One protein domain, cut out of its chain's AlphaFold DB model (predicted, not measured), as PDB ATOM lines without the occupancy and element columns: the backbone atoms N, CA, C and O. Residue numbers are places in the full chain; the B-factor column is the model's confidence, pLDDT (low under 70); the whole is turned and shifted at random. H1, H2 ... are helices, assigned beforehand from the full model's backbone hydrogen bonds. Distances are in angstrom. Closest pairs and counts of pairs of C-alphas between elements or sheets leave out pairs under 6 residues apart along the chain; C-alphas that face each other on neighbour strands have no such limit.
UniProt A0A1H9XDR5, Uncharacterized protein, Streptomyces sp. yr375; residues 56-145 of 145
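This is residues 56 to 145 of the 145 residues of an uncharacterized protein of Streptomyces sp. yr375 (UniProt A0A1H9XDR5). A helix in the middle, H2, is surrounded by the three others: H1 packs on one side of it, H3 runs back beside it on another, and H4 crosses it at a steep angle, its first turns also meeting H3. The printed part has 90 residues with four named helices, H1, H2, H3 and H4 along the chain, and no named strand; the class is all helix, and the helix packing is mostly crossed. The whole is compact, with a radius of gyration of the C-alphas of 12.1 A, and rounded, spanning 32 by 30 by 30 A.

H2, residues 82 to 96, is the hub and touches three helices. H3, residues 107 to 120, touches it at a shallow tilt of 16 degrees, opposite ways; the closest C-alphas, of Asp 93 and Ala 110, are 4.8 A apart, and the two form a helical hairpin. H1, residues 65 to 73, forms another helical hairpin with H2: they touch, closest at the C-alphas of Val 65 and Ala 91, 5.9 A apart, and run opposite ways at a tilt of 37 degrees, only just steep. H4, residues 129 to 143, touches H2 at a steep tilt of 60 degrees, opposite ways, with the closest C-alphas, of Ala 90 and Thr 133, 6.3 A apart. H4 touches H3 with residues 129 to 133 alone, at a steep tilt of 63 degrees, the same way; the C-alphas of Ala 114 and Pro 129 are closest, 5.2 A apart. H1 is apart from H3 and H4. In H1, H2, H3 and H4 every O i to N i+4 pair is within hydrogen-bond range.

H2 measures 21.0 A from first to last C-alpha, H4 21.1 A, H3 20.1 A and H1 12.1 A. H1 begins at C-alpha 65 (212.411, 246.526, 194.288), H2 at C-alpha 82 (200.224, 235.017, 201.569), and H4 ends at C-alpha 143 (195.296, 248.632, 204.997).

The farthest C-alphas, of Glu 74 and Val 126, are 33.3 A apart. The printed part has no cut, and its three links between helices are short. Mean pLDDT of the printed part is 89.5; residues 77 to 78, 124 to 127 and 145 are under 70.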
ATOM      1  N   GLU A  56     201.245 251.753 187.416       91.12
ATOM      2  CA  GLU A  56     201.779 252.947 188.080       91.12
ATOM      3  C   GLU A  56     200.954 253.334 189.316       91.12
ATOM      4  O   GLU A  56     201.503 253.583 190.392       91.12
ATOM      5  N   GLN A  57     199.627 253.305 189.187       90.62
ATOM      6  CA  GLN A  57     198.702 253.621 190.276       90.62
ATOM      7  C   GLN A  57     198.764 252.566 191.383       90.62
ATOM      8  O   GLN A  57     198.869 252.906 192.560       90.62
ATOM      9  N   ALA A  58     198.762 251.284 191.012       92.44
ATOM     10  CA  ALA A  58     198.783 250.171 191.957       92.44
ATOM     11  C   ALA A  58     200.027 250.167 192.859       92.44
ATOM     12  O   ALA A  58     199.980 249.663 193.981       92.44
ATOM     13  N   TYR A  59     201.137 250.729 192.374       93.62
ATOM     14  CA  TYR A  59     202.435 250.673 193.039       93.62
ATOM     15  C   TYR A  59     202.964 252.028 193.523       93.62
ATOM     16  O   TYR A  59     204.120 252.104 193.935       93.62
ATOM     17  N   THR A  60     202.140 253.080 193.532       91.12
ATOM     18  CA  THR A  60     202.552 254.450 193.906       91.12
ATOM     19  C   THR A  60     203.194 254.546 195.307       91.12
ATOM     20  O   THR A  60     204.039 255.405 195.533       91.12
ATOM     21  N   GLY A  61     202.859 253.644 196.238       87.12
ATOM     22  CA  GLY A  61     203.454 253.576 197.585       87.12
ATOM     23  C   GLY A  61     204.438 252.422 197.811       87.12
ATOM     24  O   GLY A  61     204.822 252.162 198.949       87.12
ATOM     25  N   ALA A  62     204.811 251.681 196.766       91.69
ATOM     26  CA  ALA A  62     205.621 250.477 196.915       91.69
ATOM     27  C   ALA A  62     207.090 250.816 197.250       91.69
ATOM     28  O   ALA A  62     207.684 251.674 196.590       91.69
ATOM     29  N   PRO A  63     207.740 250.097 198.186       91.69
ATOM     30  CA  PRO A  63     209.181 250.211 198.399       91.69
ATOM     31  C   PRO A  63     209.971 249.865 197.132       91.69
ATOM     32  O   PRO A  63     209.496 249.111 196.276       91.69
ATOM     33  N   ASN A  64     211.205 250.363 197.010       90.88
ATOM     34  CA  ASN A  64     212.061 250.016 195.871       90.88
ATOM     35  C   ASN A  64     212.255 248.489 195.764       90.88
ATOM     36  O   ASN A  64     212.311 247.776 196.771       90.88
ATOM     37  N   VAL A  65     212.361 247.977 194.533       92.69
ATOM     38  CA  VAL A  65     212.411 246.526 194.288       92.69
ATOM     39  C   VAL A  65     213.624 245.874 194.947       92.69
ATOM     40  O   VAL A  65     213.501 244.757 195.433       92.69
ATOM     41  N   ARG A  66     214.772 246.558 195.043       91.88
ATOM     42  CA  ARG A  66     215.956 246.009 195.725       91.88
ATOM     43  C   ARG A  66     215.662 245.666 197.190       91.88
ATOM     44  O   ARG A  66     215.971 244.562 197.619       91.88
ATOM     45  N   SER A  67     215.010 246.569 197.922       91.50
ATOM     46  CA  SER A  67     214.642 246.362 199.333       91.50
ATOM     47  C   SER A  67     213.614 245.243 199.492       91.50
ATOM     48  O   SER A  67     213.700 244.447 200.422       91.50
ATOM     49  N   GLU A  68     212.668 245.141 198.556       93.12
ATOM     50  CA  GLU A  68     211.703 244.037 198.507       93.12
ATOM     51  C   GLU A  68     212.390 242.691 198.277       93.12
ATOM     52  O   GLU A  68     212.092 241.722 198.967       93.12
ATOM     53  N   LEU A  69     213.340 242.622 197.342       91.75
ATOM     54  CA  LEU A  69     214.101 241.402 197.083       91.75
ATOM     55  C   LEU A  69     214.934 240.989 198.300       91.75
ATOM     56  O   LEU A  69     214.918 239.813 198.647       91.75
ATOM     57  N   THR A  70     215.579 241.934 198.991       93.06
ATOM     58  CA  THR A  70     216.273 241.655 200.259       93.06
ATOM     59  C   THR A  70     215.314 241.085 201.305       93.06
ATOM     60  O   THR A  70     215.571 240.013 201.846       93.06
ATOM     61  N   TRP A  71     214.166 241.737 201.523       92.62
ATOM     62  CA  TRP A  71     213.149 241.282 202.479       92.62
ATOM     63  C   TRP A  71     212.620 239.875 202.160       92.62
ATOM     64  O   TRP A  71     212.376 239.081 203.074       92.62
ATOM     65  N   LEU A  72     212.437 239.570 200.869       92.56
ATOM     66  CA  LEU A  72     211.989 238.264 200.385       92.56
ATOM     67  C   LEU A  72     213.052 237.188 200.625       92.56
ATOM     68  O   LEU A  72     212.706 236.104 201.093       92.56
ATOM     69  N   SER A  73     214.320 237.488 200.328       90.06
ATOM     70  CA  SER A  73     215.443 236.562 200.503       90.06
ATOM     71  C   SER A  73     215.703 236.209 201.964       90.06
ATOM     72  O   SER A  73     216.010 235.059 202.251       90.06
ATOM     73  N   GLU A  74     215.531 237.151 202.894       89.69
ATOM     74  CA  GLU A  74     215.690 236.901 204.337       89.69
ATOM     75  C   GLU A  74     214.662 235.908 204.908       89.69
ATOM     76  O   GLU A  74     214.896 235.319 205.960       89.69
ATOM     77  N   ARG A  75     213.522 235.721 204.230       85.25
ATOM     78  CA  ARG A  75     212.409 234.849 204.660       85.25
ATOM     79  C   ARG A  75     212.355 233.511 203.932       85.25
ATOM     80  O   ARG A  75     211.639 232.597 204.351       85.25
ATOM     81  N   GLU A  76     213.107 233.366 202.846       81.62
ATOM     82  CA  GLU A  76     213.283 232.063 202.218       81.62
ATOM     83  C   GLU A  76     214.248 231.194 203.045       81.62
ATOM     84  O   GLU A  76     215.242 231.703 203.557       81.62
ATOM     85  N   PRO A  77     214.006 229.873 203.171       66.12
ATOM     86  CA  PRO A  77     212.958 229.071 202.526       66.12
ATOM     87  C   PRO A  77     211.698 228.807 203.383       66.12
ATOM     88  O   PRO A  77     210.824 228.062 202.941       66.12
ATOM     89  N   HIS A  78     211.591 229.361 204.594       67.50
ATOM     90  CA  HIS A  78     210.634 228.880 205.603       67.50
ATOM     91  C   HIS A  78     209.304 229.647 205.664       67.50
ATOM     92  O   HIS A  78     208.305 229.075 206.096       67.50
ATOM     93  N   GLU A  79     209.252 230.894 205.190       75.69
ATOM     94  CA  GLU A  79     208.079 231.766 205.343       75.69
ATOM     95  C   GLU A  79     207.566 232.260 203.985       75.69
ATOM     96  O   GLU A  79     207.810 233.389 203.563       75.69
ATOM     97  N   ARG A  80     206.832 231.388 203.281       84.12
ATOM     98  CA  ARG A  80     206.106 231.719 202.039       84.12
ATOM     99  C   ARG A  80     204.606 231.840 202.290       84.12
ATOM    100  O   ARG A  80     203.800 231.136 201.676       84.12
ATOM    101  N   ASP A  81     204.251 232.693 203.239       89.06
ATOM    102  CA  ASP A  81     202.860 233.021 203.531       89.06
ATOM    103  C   ASP A  81     202.225 233.870 202.409       89.06
ATOM    104  O   ASP A  81     202.850 234.197 201.393       89.06
ATOM    105  N   ARG A  82     200.947 234.221 202.568       92.56
ATOM    106  CA  ARG A  82     200.224 235.017 201.569       92.56
ATOM    107  C   ARG A  82     200.907 236.365 201.297       92.56
ATOM    108  O   ARG A  82     200.982 236.779 200.142       92.56
ATOM    109  N   VAL A  83     201.399 237.048 202.335       93.62
ATOM    110  CA  VAL A  83     202.035 238.370 202.203       93.62
ATOM    111  C   VAL A  83     203.340 238.253 201.425       93.62
ATOM    112  O   VAL A  83     203.596 239.067 200.537       93.62
ATOM    113  N   TRP A  84     204.129 237.211 201.682       94.06
ATOM    114  CA  TRP A  84     205.326 236.909 200.908       94.06
ATOM    115  C   TRP A  84     204.998 236.731 199.422       94.06
ATOM    116  O   TRP A  84     205.625 237.369 198.573       94.06
ATOM    117  N   TRP A  85     203.972 235.938 199.092       94.94
ATOM    118  CA  TRP A  85     203.556 235.732 197.700       94.94
ATOM    119  C   TRP A  85     203.030 237.006 197.045       94.94
ATOM    120  O   TRP A  85     203.360 237.265 195.887       94.94
ATOM    121  N   LEU A  86     202.269 237.822 197.776       95.88
ATOM    122  CA  LEU A  86     201.759 239.098 197.283       95.88
ATOM    123  C   LEU A  86     202.902 240.062 196.951       95.88
ATOM    124  O   LEU A  86     202.949 240.616 195.852       95.88
ATOM    125  N   ARG A  87     203.867 240.219 197.864       96.06
ATOM    126  CA  ARG A  87     205.039 241.083 197.660       96.06
ATOM    127  C   ARG A  87     205.943 240.560 196.546       96.06
ATOM    128  O   ARG A  87     206.395 241.342 195.711       96.06
ATOM    129  N   ARG A  88     206.143 239.239 196.461       96.19
ATOM    130  CA  ARG A  88     206.891 238.594 195.370       96.19
ATOM    131  C   ARG A  88     206.228 238.831 194.012       96.19
ATOM    132  O   ARG A  88     206.927 239.170 193.053       96.19
ATOM    133  N   ALA A  89     204.907 238.684 193.928       96.75
ATOM    134  CA  ALA A  89     204.137 238.936 192.713       96.75
ATOM    135  C   ALA A  89     204.223 240.411 192.297       96.75
ATOM    136  O   ALA A  89     204.589 240.698 191.159       96.75
ATOM    137  N   ALA A  90     203.998 241.337 193.232       96.62
ATOM    138  CA  ALA A  90     204.065 242.776 192.984       96.62
ATOM    139  C   ALA A  90     205.468 243.249 192.565       96.62
ATOM    140  O   ALA A  90     205.612 244.059 191.651       96.62
ATOM    141  N   ALA A  91     206.535 242.747 193.197       96.19
ATOM    142  CA  ALA A  91     207.906 243.060 192.790       96.19
ATOM    143  C   ALA A  91     208.206 242.555 191.368       96.19
ATOM    144  O   ALA A  91     208.779 243.285 190.564       96.19
ATOM    145  N   THR A  92     207.774 241.333 191.039       97.00
ATOM    146  CA  THR A  92     207.998 240.738 189.710       97.00
ATOM    147  C   THR A  92     207.199 241.459 188.621       97.00
ATOM    148  O   THR A  92     207.741 241.741 187.555       97.00
ATOM    149  N   ASP A  93     205.946 241.828 188.895       96.75
ATOM    150  CA  ASP A  93     205.111 242.592 187.961       96.75
ATOM    151  C   ASP A  93     205.675 243.995 187.691       96.75
ATOM    152  O   ASP A  93     205.714 244.418 186.538       96.75
ATOM    153  N   ARG A  94     206.202 244.684 188.713       96.19
ATOM    154  CA  ARG A  94     206.876 245.984 188.540       96.19
ATOM    155  C   ARG A  94     208.121 245.904 187.670       96.19
ATOM    156  O   ARG A  94     208.308 246.767 186.817       96.19
ATOM    157  N   MET A  95     208.950 244.881 187.877       96.00
ATOM    158  CA  MET A  95     210.122 244.641 187.031       96.00
ATOM    159  C   MET A  95     209.710 244.372 185.577       96.00
ATOM    160  O   MET A  95     210.319 244.920 184.665       96.00
ATOM    161  N   ALA A  96     208.644 243.597 185.353       96.25
ATOM    162  CA  ALA A  96     208.133 243.318 184.010       96.25
ATOM    163  C   ALA A  96     207.491 244.537 183.327       96.25
ATOM    164  O   ALA A  96     207.582 244.676 182.113       96.25
ATOM    165  N   CYS A  97     206.862 245.435 184.087       93.44
ATOM    166  CA  CYS A  97     206.330 246.702 183.575       93.44
ATOM    167  C   CYS A  97     207.405 247.780 183.357       93.44
ATOM    168  O   CYS A  97     207.063 248.878 182.930       93.44
ATOM    169  N   GLY A  98     208.675 247.519 183.686       93.44
ATOM    170  CA  GLY A  98     209.738 248.525 183.602       93.44
ATOM    171  C   GLY A  98     209.607 249.659 184.628       93.44
ATOM    172  O   GLY A  98     210.292 250.670 184.514       93.44
ATOM    173  N   LEU A  99     208.766 249.492 185.654       91.38
ATOM    174  CA  LEU A  99     208.554 250.486 186.716       91.38
ATOM    175  C   LEU A  99     209.673 250.499 187.763       91.38
ATOM    176  O   LEU A  99     209.641 251.284 188.708       91.38
ATOM    177  N   SER A 100     210.645 249.598 187.636       87.44
ATOM    178  CA  SER A 100     211.776 249.501 188.543       87.44
ATOM    179  C   SER A 100     213.081 249.457 187.755       87.44
ATOM    180  O   SER A 100     213.326 248.463 187.075       87.44
ATOM    181  N   PRO A 101     213.965 250.458 187.896       81.62
ATOM    182  CA  PRO A 101     215.262 250.450 187.219       81.62
ATOM    183  C   PRO A 101     216.226 249.397 187.794       81.62
ATOM    184  O   PRO A 101     217.162 248.978 187.122       81.62
ATOM    185  N   ASP A 102     215.995 248.947 189.033       82.94
ATOM    186  CA  ASP A 102     216.894 248.055 189.776       82.94
ATOM    187  C   ASP A 102     216.664 246.554 189.523       82.94
ATOM    188  O   ASP A 102     217.297 245.717 190.172       82.94
ATOM    189  N   GLY A 103     215.746 246.183 188.627       82.38
ATOM    190  CA  GLY A 103     215.422 244.781 188.388       82.38
ATOM    191  C   GLY A 103     214.672 244.556 187.083       82.38
ATOM    192  O   GLY A 103     213.890 245.398 186.653       82.38
ATOM    193  N   ILE A 104     214.910 243.399 186.469       90.62
ATOM    194  CA  ILE A 104     214.304 242.997 185.199       90.62
ATOM    195  C   ILE A 104     213.599 241.662 185.417       90.62
ATOM    196  O   ILE A 104     214.168 240.733 185.989       90.62
ATOM    197  N   ALA A 105     212.364 241.571 184.937       94.56
ATOM    198  CA  ALA A 105     211.614 240.330 184.846       94.56
ATOM    199  C   ALA A 105     210.886 240.294 183.507       94.56
ATOM    200  O   ALA A 105     210.553 241.334 182.944       94.56
ATOM    201  N   THR A 106     210.628 239.099 182.994       96.06
ATOM    202  CA  THR A 106     209.785 238.935 181.811       96.06
ATOM    203  C   THR A 106     208.309 239.005 182.194       96.06
ATOM    204  O   THR A 106     207.925 238.736 183.337       96.06
ATOM    205  N   GLU A 107     207.448 239.313 181.223       92.94
ATOM    206  CA  GLU A 107     205.996 239.249 181.430       92.94
ATOM    207  C   GLU A 107     205.534 237.852 181.857       92.94
ATOM    208  O   GLU A 107     204.645 237.726 182.698       92.94
ATOM    209  N   GLU A 108     206.173 236.807 181.330       94.88
ATOM    210  CA  GLU A 108     205.903 235.417 181.690       94.88
ATOM    211  C   GLU A 108     206.249 235.129 183.156       94.88
ATOM    212  O   GLU A 108     205.465 234.505 183.871       94.88
ATOM    213  N   GLN A 109     207.391 235.622 183.648       96.88
ATOM    214  CA  GLN A 109     207.757 235.490 185.059       96.88
ATOM    215  C   GLN A 109     206.736 236.186 185.963       96.88
ATOM    216  O   GLN A 109     206.293 235.598 186.951       96.88
ATOM    217  N   ALA A 110     206.319 237.406 185.608       96.69
ATOM    218  CA  ALA A 110     205.285 238.128 186.344       96.69
ATOM    219  C   ALA A 110     203.947 237.376 186.338       96.69
ATOM    220  O   ALA A 110     203.315 237.236 187.386       96.69
ATOM    221  N   LEU A 111     203.540 236.839 185.184       95.25
ATOM    222  CA  LEU A 111     202.319 236.051 185.046       95.25
ATOM    223  C   LEU A 111     202.365 234.782 185.908       95.25
ATOM    224  O   LEU A 111     201.426 234.514 186.652       95.25
ATOM    225  N   ASN A 112     203.467 234.034 185.864       95.81
ATOM    226  CA  ASN A 112     203.622 232.790 186.616       95.81
ATOM    227  C   ASN A 112     203.522 233.011 188.131       95.81
ATOM    228  O   ASN A 112     202.846 232.250 188.827       95.81
ATOM    229  N   VAL A 113     204.157 234.065 188.653       95.69
ATOM    230  CA  VAL A 113     204.083 234.394 190.085       95.69
ATOM    231  C   VAL A 113     202.679 234.888 190.460       95.69
ATOM    232  O   VAL A 113     202.147 234.479 191.493       95.69
ATOM    233  N   ALA A 114     202.036 235.688 189.608       95.19
ATOM    234  CA  ALA A 114     200.663 236.141 189.823       95.19
ATOM    235  C   ALA A 114     199.652 234.977 189.857       95.19
ATOM    236  O   ALA A 114     198.793 234.922 190.738       95.19
ATOM    237  N   CYS A 115     199.796 233.992 188.965       93.31
ATOM    238  CA  CYS A 115     198.989 232.768 188.979       93.31
ATOM    239  C   CYS A 115     199.163 231.977 190.285       93.31
ATOM    240  O   CYS A 115     198.196 231.409 190.799       93.31
ATOM    241  N   ARG A 116     200.381 231.941 190.846       92.88
ATOM    242  CA  ARG A 116     200.640 231.287 192.141       92.88
ATOM    243  C   ARG A 116     199.914 231.986 193.284       92.88
ATOM    244  O   ARG A 116     199.265 231.293 194.064       92.88
ATOM    245  N   LEU A 117     199.968 233.318 193.346       93.62
ATOM    246  CA  LEU A 117     199.222 234.109 194.330       93.62
ATOM    247  C   LEU A 117     197.710 233.855 194.227       93.62
ATOM    248  O   LEU A 117     197.080 233.508 195.221       93.62
ATOM    249  N   MET A 118     197.138 233.946 193.022       92.06
ATOM    250  CA  MET A 118     195.710 233.681 192.805       92.06
ATOM    251  C   MET A 118     195.289 232.280 193.244       92.06
ATOM    252  O   MET A 118     194.235 232.108 193.854       92.06
ATOM    253  N   SER A 119     196.118 231.279 192.935       90.88
ATOM    254  CA  SER A 119     195.865 229.890 193.328       90.88
ATOM    255  C   SER A 119     195.834 229.738 194.852       90.88
ATOM    256  O   SER A 119     195.002 229.002 195.379       90.88
ATOM    257  N   LEU A 120     196.718 230.451 195.557       90.69
ATOM    258  CA  LEU A 120     196.766 230.506 197.020       90.69
ATOM    259  C   LEU A 120     195.504 231.136 197.615       90.69
ATOM    260  O   LEU A 120     194.929 230.586 198.552       90.69
ATOM    261  N   ASP A 121     195.039 232.228 197.012       90.12
ATOM    262  CA  ASP A 121     193.833 232.947 197.434       90.12
ATOM    263  C   ASP A 121     192.532 232.243 197.019       90.12
ATOM    264  O   ASP A 121     191.439 232.694 197.363       90.12
ATOM    265  N   ARG A 122     192.632 231.126 196.280       86.00
ATOM    266  CA  ARG A 122     191.496 230.422 195.660       86.00
ATOM    267  C   ARG A 122     190.624 231.365 194.822       86.00
ATOM    268  O   ARG A 122     189.420 231.146 194.681       86.00
ATOM    269  N   ALA A 123     191.234 232.408 194.260       79.38
ATOM    270  CA  ALA A 123     190.569 233.314 193.343       79.38
ATOM    271  C   ALA A 123     190.288 232.568 192.036       79.38
ATOM    272  O   ALA A 123     191.147 231.853 191.511       79.38
ATOM    273  N   ALA A 124     189.076 232.710 191.506       68.44
ATOM    274  CA  ALA A 124     188.735 232.091 190.236       68.44
ATOM    275  C   ALA A 124     189.630 232.669 189.120       68.44
ATOM    276  O   ALA A 124     189.750 233.884 188.995       68.44
ATOM    277  N   LEU A 125     190.218 231.801 188.282       61.12
ATOM    278  CA  LEU A 125     191.104 232.146 187.146       61.12
ATOM    279  C   LEU A 125     190.409 232.931 186.010       61.12
ATOM    280  O   LEU A 125     190.927 233.007 184.900       61.12
ATOM    281  N   VAL A 126     189.220 233.477 186.260       60.91
ATOM    282  CA  VAL A 126     188.467 234.287 185.296       60.91
ATOM    283  C   VAL A 126     189.017 235.709 185.174       60.91
ATOM    284  O   VAL A 126     188.780 236.330 184.146       60.91
ATOM    285  N   CYS A 127     189.779 236.202 186.160       66.69
ATOM    286  CA  CYS A 127     190.423 237.514 186.097       66.69
ATOM    287  C   CYS A 127     191.875 237.447 185.598       66.69
ATOM    288  O   CYS A 127     192.579 236.452 185.785       66.69
ATOM    289  N   ALA A 128     192.349 238.541 184.991       86.31
ATOM    290  CA  ALA A 128     193.736 238.682 184.553       86.31
ATOM    291  C   ALA A 128     194.706 238.636 185.761       86.31
ATOM    292  O   ALA A 128     194.685 239.556 186.584       86.31
ATOM    293  N   PRO A 129     195.613 237.641 185.884       91.38
ATOM    294  CA  PRO A 129     196.359 237.424 187.131       91.38
ATOM    295  C   PRO A 129     197.245 238.580 187.588       91.38
ATOM    296  O   PRO A 129     197.338 238.899 188.777       91.38
ATOM    297  N   ARG A 130     197.889 239.254 186.636       93.06
ATOM    298  CA  ARG A 130     198.708 240.437 186.930       93.06
ATOM    299  C   ARG A 130     197.846 241.592 187.444       93.06
ATOM    300  O   ARG A 130     198.242 242.304 188.358       93.06
ATOM    301  N   ALA A 131     196.643 241.731 186.901       90.81
ATOM    302  CA  ALA A 131     195.691 242.755 187.300       90.81
ATOM    303  C   ALA A 131     195.108 242.474 188.698       90.81
ATOM    304  O   ALA A 131     195.030 243.376 189.532       90.81
ATOM    305  N   TYR A 132     194.843 241.198 188.997       91.38
ATOM    306  CA  TYR A 132     194.518 240.735 190.345       91.38
ATOM    307  C   TYR A 132     195.624 241.082 191.351       91.38
ATOM    308  O   TYR A 132     195.341 241.674 192.389       91.38
ATOM    309  N   THR A 133     196.891 240.792 191.027       94.44
ATOM    310  CA  THR A 133     198.046 241.150 191.875       94.44
ATOM    311  C   THR A 133     198.066 242.643 192.202       94.44
ATOM    312  O   THR A 133     198.211 243.012 193.366       94.44
ATOM    313  N   ARG A 134     197.882 243.502 191.193       94.38
ATOM    314  CA  ARG A 134     197.873 244.964 191.357       94.38
ATOM    315  C   ARG A 134     196.764 245.429 192.293       94.38
ATOM    316  O   ARG A 134     197.028 246.215 193.196       94.38
ATOM    317  N   GLN A 135     195.549 244.910 192.116       91.38
ATOM    318  CA  GLN A 135     194.436 245.205 193.014       91.38
ATOM    319  C   GLN A 135     194.758 244.756 194.444       91.38
ATOM    320  O   GLN A 135     194.696 245.561 195.365       91.38
ATOM    321  N   GLN A 136     195.153 243.498 194.641       92.88
ATOM    322  CA  GLN A 136     195.441 242.976 195.979       92.88
ATOM    323  C   GLN A 136     196.571 243.741 196.674       92.88
ATOM    324  O   GLN A 136     196.499 243.974 197.879       92.88
ATOM    325  N   TYR A 137     197.591 244.169 195.928       94.81
ATOM    326  CA  TYR A 137     198.686 244.958 196.481       94.81
ATOM    327  C   TYR A 137     198.233 246.366 196.876       94.81
ATOM    328  O   TYR A 137     198.562 246.819 197.969       94.81
ATOM    329  N   ALA A 138     197.438 247.033 196.034       92.50
ATOM    330  CA  ALA A 138     196.892 248.354 196.336       92.50
ATOM    331  C   ALA A 138     196.005 248.332 197.593       92.50
ATOM    332  O   ALA A 138     196.145 249.191 198.459       92.50
ATOM    333  N   HIS A 139     195.144 247.317 197.724       91.62
ATOM    334  CA  HIS A 139     194.331 247.109 198.926       91.62
ATOM    335  C   HIS A 139     195.206 246.849 200.158       91.62
ATOM    336  O   HIS A 139     195.004 247.468 201.196       91.62
ATOM    337  N   TRP A 140     196.215 245.981 200.035       93.56
ATOM    338  CA  TRP A 140     197.121 245.679 201.141       93.56
ATOM    339  C   TRP A 140     197.882 246.917 201.625       93.56
ATOM    340  O   TRP A 140     197.955 247.131 202.827       93.56
ATOM    341  N   ILE A 141     198.405 247.752 200.721       91.56
ATOM    342  CA  ILE A 141     199.079 249.005 201.096       91.56
ATOM    343  C   ILE A 141     198.118 249.971 201.794       91.56
ATOM    344  O   ILE A 141     198.515 250.595 202.776       91.56
ATOM    345  N   ALA A 142     196.875 250.083 201.315       88.50
ATOM    346  CA  ALA A 142     195.869 250.936 201.943       88.50
ATOM    347  C   ALA A 142     195.545 250.493 203.382       88.50
ATOM    348  O   ALA A 142     195.388 251.344 204.246       88.50
ATOM    349  N   ASP A 143     195.528 249.184 203.653       88.44
ATOM    350  CA  ASP A 143     195.296 248.632 204.997       88.44
ATOM    351  C   ASP A 143     196.497 248.807 205.957       88.44
ATOM    352  O   ASP A 143     196.366 248.559 207.155       88.44
ATOM    353  N   GLN A 144     197.688 249.166 205.459       80.19
ATOM    354  CA  GLN A 144     198.883 249.401 206.288       80.19
ATOM    355  C   GLN A 144     199.054 250.870 206.726       80.19
ATOM    356  O   GLN A 144     199.991 251.155 207.478       80.19
ATOM    357  N   GLN A 145     198.211 251.788 206.240       61.31
ATOM    358  CA  GLN A 145     198.239 253.226 206.556       61.31
ATOM    359  C   GLN A 145     197.200 253.589 207.617       61.31
ATOM    360  O   GLN A 145     197.540 254.434 208.476       61.31
TER     361      GLN A 145